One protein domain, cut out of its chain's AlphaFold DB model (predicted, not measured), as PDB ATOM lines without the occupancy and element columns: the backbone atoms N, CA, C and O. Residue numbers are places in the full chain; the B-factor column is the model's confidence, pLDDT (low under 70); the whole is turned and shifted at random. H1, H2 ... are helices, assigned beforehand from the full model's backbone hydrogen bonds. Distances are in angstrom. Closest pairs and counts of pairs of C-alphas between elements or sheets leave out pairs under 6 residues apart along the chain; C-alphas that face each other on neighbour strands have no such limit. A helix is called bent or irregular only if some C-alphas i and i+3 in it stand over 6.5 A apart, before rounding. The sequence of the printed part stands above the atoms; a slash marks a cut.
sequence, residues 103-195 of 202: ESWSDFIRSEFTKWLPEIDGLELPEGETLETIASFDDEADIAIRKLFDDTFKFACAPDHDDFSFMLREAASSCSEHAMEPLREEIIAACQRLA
ATOM      1  N   GLU A 103      34.072  32.845  53.725       63.38
ATOM      2  CA  GLU A 103      32.907  32.064  54.167       63.38
ATOM      3  C   GLU A 103      31.995  32.827  55.145       63.38
ATOM      4  O   GLU A 103      30.821  32.489  55.271       63.38
ATOM      5  N   SER A 104      32.481  33.885  55.810       67.31
ATOM      6  CA  SER A 104      31.662  34.663  56.748       67.31
ATOM      7  C   SER A 104      30.592  35.513  56.055       67.31
ATOM      8  O   SER A 104      29.609  35.902  56.686       67.31
ATOM      9  N   TRP A 105      30.738  35.763  54.749       75.31
ATOM     10  CA  TRP A 105      29.766  36.505  53.941       75.31
ATOM     11  C   TRP A 105      28.743  35.615  53.240       75.31
ATOM     12  O   TRP A 105      27.744  36.127  52.727       75.31
ATOM     13  N   SER A 106      28.964  34.298  53.226       79.12
ATOM     14  CA  SER A 106      28.112  33.343  52.518       79.12
ATOM     15  C   SER A 106      26.659  33.413  52.983       79.12
ATOM     16  O   SER A 106      25.761  33.438  52.146       79.12
ATOM     17  N   ASP A 107      26.421  33.552  54.287       80.56
ATOM     18  CA  ASP A 107      25.067  33.668  54.841       80.56
ATOM     19  C   ASP A 107      24.362  34.944  54.373       80.56
ATOM     20  O   ASP A 107      23.196  34.915  53.978       80.56
ATOM     21  N   PHE A 108      25.080  36.071  54.349       85.06
ATOM     22  CA  PHE A 108      24.504  37.337  53.911       85.06
ATOM     23  C   PHE A 108      24.148  37.306  52.422       85.06
ATOM     24  O   PHE A 108      23.024  37.658  52.058       85.06
ATOM     25  N   ILE A 109      25.072  36.826  51.581       86.25
ATOM     26  CA  ILE A 109      24.863  36.664  50.135       86.25
ATOM     27  C   ILE A 109      23.683  35.723  49.878       86.25
ATOM     28  O   ILE A 109      22.766  36.079  49.137       86.25
ATOM     29  N   ARG A 110      23.650  34.565  50.546       87.56
ATOM     30  CA  ARG A 110      22.541  33.610  50.466       87.56
ATOM     31  C   ARG A 110      21.213  34.259  50.819       87.56
ATOM     32  O   ARG A 110      20.271  34.147  50.034       87.56
ATOM     33  N   SER A 111      21.120  34.959  51.952       86.62
ATOM     34  CA  SER A 111      19.854  35.588  52.341       86.62
ATOM     35  C   SER A 111      19.411  36.631  51.313       86.62
ATOM     36  O   SER A 111      18.228  36.714  51.008       86.62
ATOM     37  N   GLU A 112      20.328  37.414  50.735       90.12
ATOM     38  CA  GLU A 112      19.940  38.418  49.740       90.12
ATOM     39  C   GLU A 112      19.432  37.776  48.444       90.12
ATOM     40  O   GLU A 112      18.364  38.162  47.986       90.12
ATOM     41  N   PHE A 113      20.095  36.761  47.884       89.75
ATOM     42  CA  PHE A 113      19.615  36.125  46.646       89.75
ATOM     43  C   PHE A 113      18.335  35.306  46.846       89.75
ATOM     44  O   PHE A 113      17.418  35.389  46.032       89.75
ATOM     45  N   THR A 114      18.221  34.562  47.947       89.56
ATOM     46  CA  THR A 114      17.017  33.762  48.241       89.56
ATOM     47  C   THR A 114      15.763  34.618  48.454       89.56
ATOM     48  O   THR A 114      14.680  34.193  48.061       89.56
ATOM     49  N   LYS A 115      15.882  35.844  48.993       89.94
ATOM     50  CA  LYS A 115      14.749  36.787  49.152       89.94
ATOM     51  C   LYS A 115      14.087  37.184  47.836       89.94
ATOM     52  O   LYS A 115      12.902  37.502  47.835       89.94
ATOM     53  N   TRP A 116      14.855  37.215  46.750       88.31
ATOM     54  CA  TRP A 116      14.377  37.617  45.425       88.31
ATOM     55  C   TRP A 116      14.059  36.424  44.529       88.31
ATOM     56  O   TRP A 116      13.774  36.605  43.345       88.31
ATOM     57  N   LEU A 117      14.106  35.205  45.075       87.56
ATOM     58  CA  LEU A 117      13.684  34.022  44.348       87.56
ATOM     59  C   LEU A 117      12.202  34.178  43.966       87.56
ATOM     60  O   LEU A 117      11.392  34.515  44.836       87.56
ATOM     61  N   PRO A 118      11.830  33.956  42.692       79.56
ATOM     62  CA  PRO A 118      10.435  34.009  42.279       79.56
ATOM     63  C   PRO A 118       9.583  33.041  43.100       79.56
ATOM     64  O   PRO A 118      10.068  31.983  43.516       79.56
ATOM     65  N   GLU A 119       8.307  33.379  43.301       79.31
ATOM     66  CA  GLU A 119       7.369  32.472  43.962       79.31
ATOM     67  C   GLU A 119       7.357  31.115  43.246       79.31
ATOM     68  O   GLU A 119       7.249  31.018  42.021       79.31
ATOM     69  N   ILE A 120       7.508  30.047  44.028       76.69
ATOM     70  CA  ILE A 120       7.529  28.685  43.510       76.69
ATOM     71  C   ILE A 120       6.138  28.098  43.715       76.69
ATOM     72  O   ILE A 120       5.811  27.607  44.796       76.69
ATOM     73  N   ASP A 121       5.318  28.150  42.665       74.56
ATOM     74  CA  ASP A 121       3.973  27.575  42.683       74.56
ATOM     75  C   ASP A 121       3.988  26.117  43.166       74.56
ATOM     76  O   ASP A 121       4.652  25.252  42.588       74.56
ATOM     77  N   GLY A 122       3.223  25.842  44.226       69.19
ATOM     78  CA  GLY A 122       3.032  24.493  44.764       69.19
ATOM     79  C   GLY A 122       4.206  23.925  45.567       69.19
ATOM     80  O   GLY A 122       4.158  22.747  45.917       69.19
ATOM     81  N   LEU A 123       5.239  24.717  45.874       77.94
ATOM     82  CA  LEU A 123       6.304  24.288  46.779       77.94
ATOM     83  C   LEU A 123       5.860  24.445  48.237       77.94
ATOM     84  O   LEU A 123       5.848  25.546  48.785       77.94
ATOM     85  N   GLU A 124       5.516  23.331  48.876       76.81
ATOM     86  CA  GLU A 124       5.344  23.277  50.327       76.81
ATOM     87  C   GLU A 124       6.711  23.084  50.992       76.81
ATOM     88  O   GLU A 124       7.386  22.075  50.775       76.81
ATOM     89  N   LEU A 125       7.132  24.069  51.790       79.81
ATOM     90  CA  LEU A 125       8.343  23.952  52.598       79.81
ATOM     91  C   LEU A 125       8.089  23.019  53.792       79.81
ATOM     92  O   LEU A 125       6.982  23.027  54.341       79.81
ATOM     93  N   PRO A 126       9.097  22.245  54.234       78.50
ATOM     94  CA  PRO A 126       9.001  21.480  55.470       78.50
ATOM     95  C   PRO A 126       8.636  22.370  56.672       78.50
ATOM     96  O   PRO A 126       8.944  23.562  56.707       78.50
ATOM     97  N   GLU A 127       7.961  21.794  57.669       79.69
ATOM     98  CA  GLU A 127       7.463  22.554  58.820       79.69
ATOM     99  C   GLU A 127       8.609  23.248  59.577       79.69
ATOM    100  O   GLU A 127       9.523  22.597  60.080       79.69
ATOM    101  N   GLY A 128       8.536  24.579  59.679       77.88
ATOM    102  CA  GLY A 128       9.533  25.399  60.374       77.88
ATOM    103  C   GLY A 128      10.760  25.778  59.538       77.88
ATOM    104  O   GLY A 128      11.593  26.536  60.033       77.88
ATOM    105  N   GLU A 129      10.851  25.317  58.291       85.06
ATOM    106  CA  GLU A 129      11.962  25.629  57.393       85.06
ATOM    107  C   GLU A 129      11.693  26.878  56.543       85.06
ATOM    108  O   GLU A 129      10.558  27.199  56.184       85.06
ATOM    109  N   THR A 130      12.767  27.588  56.190       85.88
ATOM    110  CA  THR A 130      12.737  28.705  55.232       85.88
ATOM    111  C   THR A 130      13.588  28.370  54.010       85.88
ATOM    112  O   THR A 130      14.478  27.524  54.092       85.88
ATOM    113  N   LEU A 131      13.367  29.057  52.883       85.12
ATOM    114  CA  LEU A 131      14.231  28.914  51.699       85.12
ATOM    115  C   LEU A 131      15.708  29.157  52.046       85.12
ATOM    116  O   LEU A 131      16.576  28.435  51.572       85.12
ATOM    117  N   GLU A 132      15.981  30.141  52.908       84.12
ATOM    118  CA  GLU A 132      17.327  30.456  53.393       84.12
ATOM    119  C   GLU A 132      17.926  29.298  54.197       84.12
ATOM    120  O   GLU A 132      19.075  28.918  53.970       84.12
ATOM    121  N   THR A 133      17.145  28.709  55.105       85.94
ATOM    122  CA  THR A 133      17.592  27.584  55.932       85.94
ATOM    123  C   THR A 133      17.898  26.364  55.069       85.94
ATOM    124  O   THR A 133      18.981  25.798  55.186       85.94
ATOM    125  N   ILE A 134      17.022  26.022  54.124       85.38
ATOM    126  CA  ILE A 134      17.234  24.908  53.189       85.38
ATOM    127  C   ILE A 134      18.485  25.148  52.339       85.38
ATOM    128  O   ILE A 134      19.349  24.280  52.260       85.38
ATOM    129  N   ALA A 135      18.625  26.350  51.777       85.44
ATOM    130  CA  ALA A 135      19.790  26.737  50.987       85.44
ATOM    131  C   ALA A 135      21.105  26.688  51.785       85.44
ATOM    132  O   ALA A 135      22.168  26.520  51.201       85.44
ATOM    133  N   SER A 136      21.057  26.876  53.108       84.56
ATOM    134  CA  SER A 136      22.256  26.868  53.958       84.56
ATOM    135  C   SER A 136      22.811  25.472  54.244       84.56
ATOM    136  O   SER A 136      23.986  25.351  54.580       84.56
ATOM    137  N   PHE A 137      21.987  24.431  54.105       85.44
ATOM    138  CA  PHE A 137      22.370  23.037  54.355       85.44
ATOM    139  C   PHE A 137      22.519  22.207  53.077       85.44
ATOM    140  O   PHE A 137      22.891  21.036  53.160       85.44
ATOM    141  N   ASP A 138      22.210  22.784  51.916       87.81
ATOM    142  CA  ASP A 138      22.270  22.107  50.628       87.81
ATOM    143  C   ASP A 138      23.455  22.616  49.797       87.81
ATOM    144  O   ASP A 138      23.492  23.772  49.374       87.81
ATOM    145  N   ASP A 139      24.430  21.734  49.570       89.62
ATOM    146  CA  ASP A 139      25.671  22.073  48.865       89.62
ATOM    147  C   ASP A 139      25.410  22.541  47.422       89.62
ATOM    148  O   ASP A 139      26.077  23.455  46.938       89.62
ATOM    149  N   GLU A 140      24.427  21.952  46.732       91.88
ATOM    150  CA  GLU A 140      24.103  22.316  45.346       91.88
ATOM    151  C   GLU A 140      23.416  23.685  45.276       91.88
ATOM    152  O   GLU A 140      23.746  24.505  44.414       91.88
ATOM    153  N   ALA A 141      22.537  23.996  46.234       88.81
ATOM    154  CA  ALA A 141      21.983  25.337  46.381       88.81
ATOM    155  C   ALA A 141      23.074  26.384  46.676       88.81
ATOM    156  O   ALA A 141      23.053  27.460  46.074       88.81
ATOM    157  N   ASP A 142      24.053  26.087  47.542       88.50
ATOM    158  CA  ASP A 142      25.179  26.997  47.815       88.50
ATOM    159  C   ASP A 142      26.036  27.224  46.558       88.50
ATOM    160  O   ASP A 142      26.386  28.363  46.235       88.50
ATOM    161  N   ILE A 143      26.310  26.165  45.787       90.75
ATOM    162  CA  ILE A 143      27.009  26.255  44.496       90.75
ATOM    163  C   ILE A 143      26.222  27.125  43.509       90.75
ATOM    164  O   ILE A 143      26.805  28.001  42.860       90.75
ATOM    165  N   ALA A 144      24.906  26.922  43.402       91.69
ATOM    166  CA  ALA A 144      24.042  27.704  42.526       91.69
ATOM    167  C   ALA A 144      24.013  29.188  42.929       91.69
ATOM    168  O   ALA A 144      24.136  30.051  42.058       91.69
ATOM    169  N   ILE A 145      23.938  29.495  44.231       90.31
ATOM    170  CA  ILE A 145      24.015  30.867  44.760       90.31
ATOM    171  C   ILE A 145      25.354  31.508  44.417       90.31
ATOM    172  O   ILE A 145      25.372  32.627  43.912       90.31
ATOM    173  N   ARG A 146      26.475  30.821  44.665       87.12
ATOM    174  CA  ARG A 146      27.815  31.358  44.376       87.12
ATOM    175  C   ARG A 146      27.984  31.664  42.900       87.12
ATOM    176  O   ARG A 146      28.458  32.740  42.554       87.12
ATOM    177  N   LYS A 147      27.555  30.745  42.036       89.06
ATOM    178  CA  LYS A 147      27.612  30.938  40.588       89.06
ATOM    179  C   LYS A 147      26.754  32.121  40.151       89.06
ATOM    180  O   LYS A 147      27.223  32.976  39.410       89.06
ATOM    181  N   LEU A 148      25.517  32.190  40.636       89.38
ATOM    182  CA  LEU A 148      24.611  33.291  40.334       89.38
ATOM    183  C   LEU A 148      25.182  34.632  40.806       89.38
ATOM    184  O   LEU A 148      25.145  35.613  40.068       89.38
ATOM    185  N   PHE A 149      25.748  34.666  42.009       85.88
ATOM    186  CA  PHE A 149      26.448  35.822  42.546       85.88
ATOM    187  C   PHE A 149      27.639  36.225  41.665       85.88
ATOM    188  O   PHE A 149      27.720  37.384  41.276       85.88
ATOM    189  N   ASP A 150      28.510  35.291  41.278       81.50
ATOM    190  CA  ASP A 150      29.645  35.552  40.379       81.50
ATOM    191  C   ASP A 150      29.204  36.084  39.001       81.50
ATOM    192  O   ASP A 150      29.866  36.957  38.430       81.50
ATOM    193  N   ASP A 151      28.095  35.569  38.465       83.94
ATOM    194  CA  ASP A 151      27.570  35.931  37.145       83.94
ATOM    195  C   ASP A 151      26.879  37.309  37.145       83.94
ATOM    196  O   ASP A 151      26.891  38.022  36.133       83.94
ATOM    197  N   THR A 152      26.274  37.704  38.270       82.12
ATOM    198  CA  THR A 152      25.431  38.911  38.375       82.12
ATOM    199  C   THR A 152      26.129  40.070  39.075       82.12
ATOM    200  O   THR A 152      25.977  41.228  38.672       82.12
ATOM    201  N   PHE A 153      26.937  39.781  40.091       75.94
ATOM    202  CA  PHE A 153      27.639  40.775  40.880       75.94
ATOM    203  C   PHE A 153      29.037  41.017  40.318       75.94
ATOM    204  O   PHE A 153      30.012  40.326  40.616       75.94
ATOM    205  N   LYS A 154      29.162  42.061  39.495       67.06
ATOM    206  CA  LYS A 154      30.474  42.516  39.025       67.06
ATOM    207  C   LYS A 154      31.232  43.144  40.189       67.06
ATOM    208  O   LYS A 154      30.974  44.275  40.588       67.06
ATOM    209  N   PHE A 155      32.193  42.397  40.698       60.72
ATOM    210  CA  PHE A 155      33.093  42.790  41.767       60.72
ATOM    211  C   PHE A 155      33.847  44.095  41.469       60.72
ATOM    212  O   PHE A 155      34.844  44.116  40.744       60.72
ATOM    213  N   ALA A 156      33.367  45.191  42.048       55.81
ATOM    214  CA  ALA A 156      34.023  46.498  41.999       55.81
ATOM    215  C   ALA A 156      34.298  47.082  43.397       55.81
ATOM    216  O   ALA A 156      35.059  48.040  43.519       55.81
ATOM    217  N   CYS A 157      33.710  46.502  44.446       60.34
ATOM    218  CA  CYS A 157      33.808  46.948  45.835       60.34
ATOM    219  C   CYS A 157      34.021  45.752  46.773       60.34
ATOM    220  O   CYS A 157      33.488  44.672  46.527       60.34
ATOM    221  N   ALA A 158      34.830  45.929  47.818       64.56
ATOM    222  CA  ALA A 158      35.032  44.920  48.856       64.56
ATOM    223  C   ALA A 158      33.884  44.952  49.891       64.56
ATOM    224  O   ALA A 158      33.197  45.972  49.983       64.56
ATOM    225  N   PRO A 159      33.660  43.872  50.663       61.09
ATOM    226  CA  PRO A 159      32.544  43.789  51.615       61.09
ATOM    227  C   PRO A 159      32.547  44.831  52.739       61.09
ATOM    228  O   PRO A 159      31.499  45.150  53.296       61.09
ATOM    229  N   ASP A 160      33.716  45.378  53.064       60.88
ATOM    230  CA  ASP A 160      33.923  46.444  54.046       60.88
ATOM    231  C   ASP A 160      33.636  47.853  53.491       60.88
ATOM    232  O   ASP A 160      33.713  48.835  54.229       60.88
ATOM    233  N   HIS A 161      33.295  47.970  52.206       70.12
ATOM    234  CA  HIS A 161      32.884  49.222  51.586       70.12
ATOM    235  C   HIS A 161      31.427  49.557  51.937       70.12
ATOM    236  O   HIS A 161      30.542  48.714  51.791       70.12
ATOM    237  N   ASP A 162      31.156  50.815  52.299       70.56
ATOM    238  CA  ASP A 162      29.830  51.276  52.750       70.56
ATOM    239  C   ASP A 162      28.698  50.942  51.754       70.56
ATOM    240  O   ASP A 162      27.590  50.570  52.146       70.56
ATOM    241  N   ASP A 163      28.991  51.002  50.452       76.06
ATOM    242  CA  ASP A 163      28.017  50.721  49.389       76.06
ATOM    243  C   ASP A 163      27.853  49.228  49.034       76.06
ATOM    244  O   ASP A 163      26.972  48.890  48.241       76.06
ATOM    245  N   PHE A 164      28.665  48.312  49.581       75.50
ATOM    246  CA  PHE A 164      28.639  46.892  49.192       75.50
ATOM    247  C   PHE A 164      27.261  46.264  49.411       75.50
ATOM    248  O   PHE A 164      26.697  45.641  48.514       75.50
ATOM    249  N   SER A 165      26.679  46.492  50.591       80.56
ATOM    250  CA  SER A 165      25.355  45.965  50.938       80.56
ATOM    251  C   SER A 165      24.253  46.510  50.029       80.56
ATOM    252  O   SER A 165      23.295  45.800  49.724       80.56
ATOM    253  N   PHE A 166      24.370  47.769  49.601       84.00
ATOM    254  CA  PHE A 166      23.420  48.381  48.677       84.00
ATOM    255  C   PHE A 166      23.538  47.756  47.286       84.00
ATOM    256  O   PHE A 166      22.539  47.295  46.740       84.00
ATOM    257  N   MET A 167      24.760  47.668  46.755       80.25
ATOM    258  CA  MET A 167      25.008  47.078  45.440       80.25
ATOM    259  C   MET A 167      24.599  45.605  45.389       80.25
ATOM    260  O   MET A 167      24.026  45.171  44.394       80.25
ATOM    261  N   LEU A 168      24.879  44.826  46.442       84.94
ATOM    262  CA  LEU A 168      24.506  43.409  46.510       84.94
ATOM    263  C   LEU A 168      22.989  43.241  46.398       84.94
ATOM    264  O   LEU A 168      22.507  42.422  45.619       84.94
ATOM    265  N   ARG A 169      22.240  44.053  47.150       87.94
ATOM    266  CA  ARG A 169      20.775  44.066  47.113       87.94
ATOM    267  C   ARG A 169      20.242  44.472  45.753       87.94
ATOM    268  O   ARG A 169      19.315  43.839  45.259       87.94
ATOM    269  N   GLU A 170      20.822  45.508  45.154       88.25
ATOM    270  CA  GLU A 170      20.442  45.956  43.816       88.25
ATOM    271  C   GLU A 170      20.646  44.827  42.798       88.25
ATOM    272  O   GLU A 170      19.702  44.469  42.093       88.25
ATOM    273  N   ALA A 171      21.820  44.189  42.800       88.25
ATOM    274  CA  ALA A 171      22.127  43.065  41.922       88.25
ATOM    275  C   ALA A 171      21.145  41.904  42.112       88.25
ATOM    276  O   ALA A 171      20.523  41.474  41.139       88.25
ATOM    277  N   ALA A 172      20.934  41.461  43.355       89.12
ATOM    278  CA  ALA A 172      20.024  40.364  43.664       89.12
ATOM    279  C   ALA A 172      18.577  40.683  43.232       89.12
ATOM    280  O   ALA A 172      17.942  39.871  42.565       89.12
ATOM    281  N   SER A 173      18.089  41.900  43.496       89.88
ATOM    282  CA  SER A 173      16.742  42.337  43.092       89.88
ATOM    283  C   SER A 173      16.562  42.506  41.578       89.88
ATOM    284  O   SER A 173      15.443  42.453  41.072       89.88
ATOM    285  N   SER A 174      17.657  42.726  40.847       89.50
ATOM    286  CA  SER A 174      17.652  42.921  39.392       89.50
ATOM    287  C   SER A 174      17.776  41.616  38.599       89.50
ATOM    288  O   SER A 174      17.700  41.635  37.366       89.50
ATOM    289  N   CYS A 175      17.980  40.486  39.282       90.75
ATOM    290  CA  CYS A 175      18.123  39.189  38.639       90.75
ATOM    291  C   CYS A 175      16.839  38.806  37.896       90.75
ATOM    292  O   CYS A 175      15.751  38.758  38.463       90.75
ATOM    293  N   SER A 176      16.971  38.510  36.602       90.06
ATOM    294  CA  SER A 176      15.851  37.979  35.821       90.06
ATOM    295  C   SER A 176      15.435  36.599  36.332       90.06
ATOM    296  O   SER A 176      16.299  35.826  36.742       90.06
ATOM    297  N   GLU A 177      14.155  36.242  36.189       87.25
ATOM    298  CA  GLU A 177      13.647  34.896  36.511       87.25
ATOM    299  C   GLU A 177      14.504  33.792  35.874       87.25
ATOM    300  O   GLU A 177      14.895  32.843  36.541       87.25
ATOM    301  N   HIS A 178      14.906  33.970  34.610       88.88
ATOM    302  CA  HIS A 178      15.753  33.006  33.907       88.88
ATOM    303  C   HIS A 178      17.129  32.798  34.564       88.88
ATOM    304  O   HIS A 178      17.658  31.692  34.538       88.88
ATOM    305  N   ALA A 179      17.708  33.849  35.150       88.88
ATOM    306  CA  ALA A 179      18.971  33.748  35.878       88.88
ATOM    307  C   ALA A 179      18.789  33.062  37.243       88.88
ATOM    308  O   ALA A 179      19.691  32.365  37.693       88.88
ATOM    309  N   MET A 180      17.620  33.227  37.872       90.50
ATOM    310  CA  MET A 180      17.277  32.614  39.159       90.50
ATOM    311  C   MET A 180      16.872  31.132  39.040       90.50
ATOM    312  O   MET A 180      16.893  30.421  40.044       90.50
ATOM    313  N   GLU A 181      16.514  30.653  37.842       90.50
ATOM    314  CA  GLU A 181      15.989  29.293  37.628       90.50
ATOM    315  C   GLU A 181      16.905  28.169  38.148       90.50
ATOM    316  O   GLU A 181      16.395  27.280  38.822       90.50
ATOM    317  N   PRO A 182      18.239  28.188  37.948       91.38
ATOM    318  CA  PRO A 182      19.099  27.128  38.476       91.38
ATOM    319  C   PRO A 182      19.052  27.035  40.006       91.38
ATOM    320  O   PRO A 182      18.973  25.946  40.563       91.38
ATOM    321  N   LEU A 183      19.044  28.181  40.699       92.19
ATOM    322  CA  LEU A 183      18.880  28.209  42.153       92.19
ATOM    323  C   LEU A 183      17.501  27.674  42.555       92.19
ATOM    324  O   LEU A 183      17.383  26.895  43.496       92.19
ATOM    325  N   ARG A 184      16.453  28.059  41.822       90.94
ATOM    326  CA  ARG A 184      15.091  27.566  42.046       90.94
ATOM    327  C   ARG A 184      15.016  26.038  41.951       90.94
ATOM    328  O   ARG A 184      14.427  25.414  42.832       90.94
ATOM    329  N   GLU A 185      15.601  25.445  40.913       91.75
ATOM    330  CA  GLU A 185      15.608  23.994  40.698       91.75
ATOM    331  C   GLU A 185      16.290  23.245  41.851       91.75
ATOM    332  O   GLU A 185      15.722  22.275  42.363       91.75
ATOM    333  N   GLU A 186      17.441  23.732  42.326       92.94
ATOM    334  CA  GLU A 186      18.154  23.096  43.439       92.94
ATOM    335  C   GLU A 186      17.383  23.185  44.758       92.94
ATOM    336  O   GLU A 186      17.286  22.200  45.491       92.94
ATOM    337  N   ILE A 187      16.733  24.320  45.031       89.94
ATOM    338  CA  ILE A 187      15.894  24.469  46.228       89.94
ATOM    339  C   ILE A 187      14.682  23.534  46.184       89.94
ATOM    340  O   ILE A 187      14.346  22.915  47.196       89.94
ATOM    341  N   ILE A 188      14.044  23.369  45.021       89.56
ATOM    342  CA  ILE A 188      12.951  22.400  44.849       89.56
ATOM    343  C   ILE A 188      13.458  20.980  45.112       89.56
ATOM    344  O   ILE A 188      12.815  20.216  45.839       89.56
ATOM    345  N   ALA A 189      14.613  20.624  44.551       89.62
ATOM    346  CA  ALA A 189      15.205  19.308  44.734       89.62
ATOM    347  C   ALA A 189      15.568  19.050  46.210       89.62
ATOM    348  O   ALA A 189      15.301  17.962  46.724       89.62
ATOM    349  N   ALA A 190      16.099  20.052  46.915       88.44
ATOM    350  CA  ALA A 190      16.395  19.983  48.344       88.44
ATOM    351  C   ALA A 190      15.124  19.767  49.181       88.44
ATOM    352  O   ALA A 190      15.079  18.862  50.015       88.44
ATOM    353  N   CYS A 191      14.050  20.510  48.895       85.69
ATOM    354  CA  CYS A 191      12.757  20.323  49.556       85.69
ATOM    355  C   CYS A 191      12.214  18.899  49.358       85.69
ATOM    356  O   CYS A 191      11.747  18.277  50.309       85.69
ATOM    357  N   GLN A 192      12.313  18.346  48.145       84.94
ATOM    358  CA  GLN A 192      11.871  16.977  47.850       84.94
ATOM    359  C   GLN A 192      12.694  15.911  48.585       84.94
ATOM    360  O   GLN A 192      12.148  14.878  48.969       84.94
ATOM    361  N   ARG A 193      13.997  16.150  48.796       84.88
ATOM    362  CA  ARG A 193      14.862  15.269  49.600       84.88
ATOM    363  C   ARG A 193      14.482  15.287  51.083       84.88
ATOM    364  O   ARG A 193      14.587  14.253  51.738       84.88
ATOM    365  N   LEU A 194      14.066  16.448  51.591       77.75
ATOM    366  CA  LEU A 194      13.678  16.665  52.989       77.75
ATOM    367  C   LEU A 194      12.231  16.257  53.292       77.75
ATOM    368  O   LEU A 194      11.905  15.980  54.447       77.75
ATOM    369  N   ALA A 195      11.363  16.211  52.278       70.38
ATOM    370  CA  ALA A 195      10.000  15.731  52.430       70.38
ATOM    371  C   ALA A 195      10.003  14.288  52.979       70.38
ATOM    372  O   ALA A 195      10.789  13.452  52.518       70.38
TER     373      ALA A 195
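Overview. This is residues 103 to 195 of the 202 residues of an uncharacterized protein of Acetobacter persici (UniProt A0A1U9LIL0). What shape do the parts make? H3 and H5 lie side by side, running opposite ways, and H2, H1 and H4 form a loose bent row crossing them, with H1 in its middle. What is printed? The 93 residues hold five named helices, H1 to H5 in chain order, and no named strand: all helix. How large is it? It is compact, with a radius of gyration of the C-alphas of 13.2 A, and spans 40 by 26 by 19 A.

Arrangement. What does H1, residues 103 to 115, touch? It forms a helical hairpin with H2, residues 131 to 137, at a shallow tilt of 30 degrees; the closest C-alphas, of Ser 111 and Glu 132, are 5.8 A apart. With residues 109 to 113 alone it touches H3, residues 139 to 152, about perpendicular at 80 degrees, the closest C-alphas being those of Arg 110 and Ile 145, 6.5 A apart. Where are H4, residues 164 to 174, and H5, residues 177 to 194? H4 touches H1, closest at the C-alphas of Phe 113 and Ala 172, 5.2 A. H5 touches H3 at a shallow tilt of 10 degrees, opposite ways, closest at the C-alphas of Ala 144 and Leu 183, 5.2 A. How do the backbones run? Every O i to N i+4 pair is within hydrogen-bond range in H2, H3 and H4, against 7 of 9 in H1 and 12 of 14 in H5.

Along the chain. Where does H1 begin? C-alpha 103 is at (32.907, 32.064, 54.167), and H1 is 19.4 A long. Where does H5 end? C-alpha 194 is at (13.678, 16.665, 52.989); H5 is 24.6 A long, with a kink of 32 degrees near residue 184.

Size, cuts and confidence. Which links are long? H1 to H2 and H3 to H4 are; the printed part has no cut. Where is confidence low? The pLDDT is under 70 at residues 103 to 104, 122 and 154 to 160.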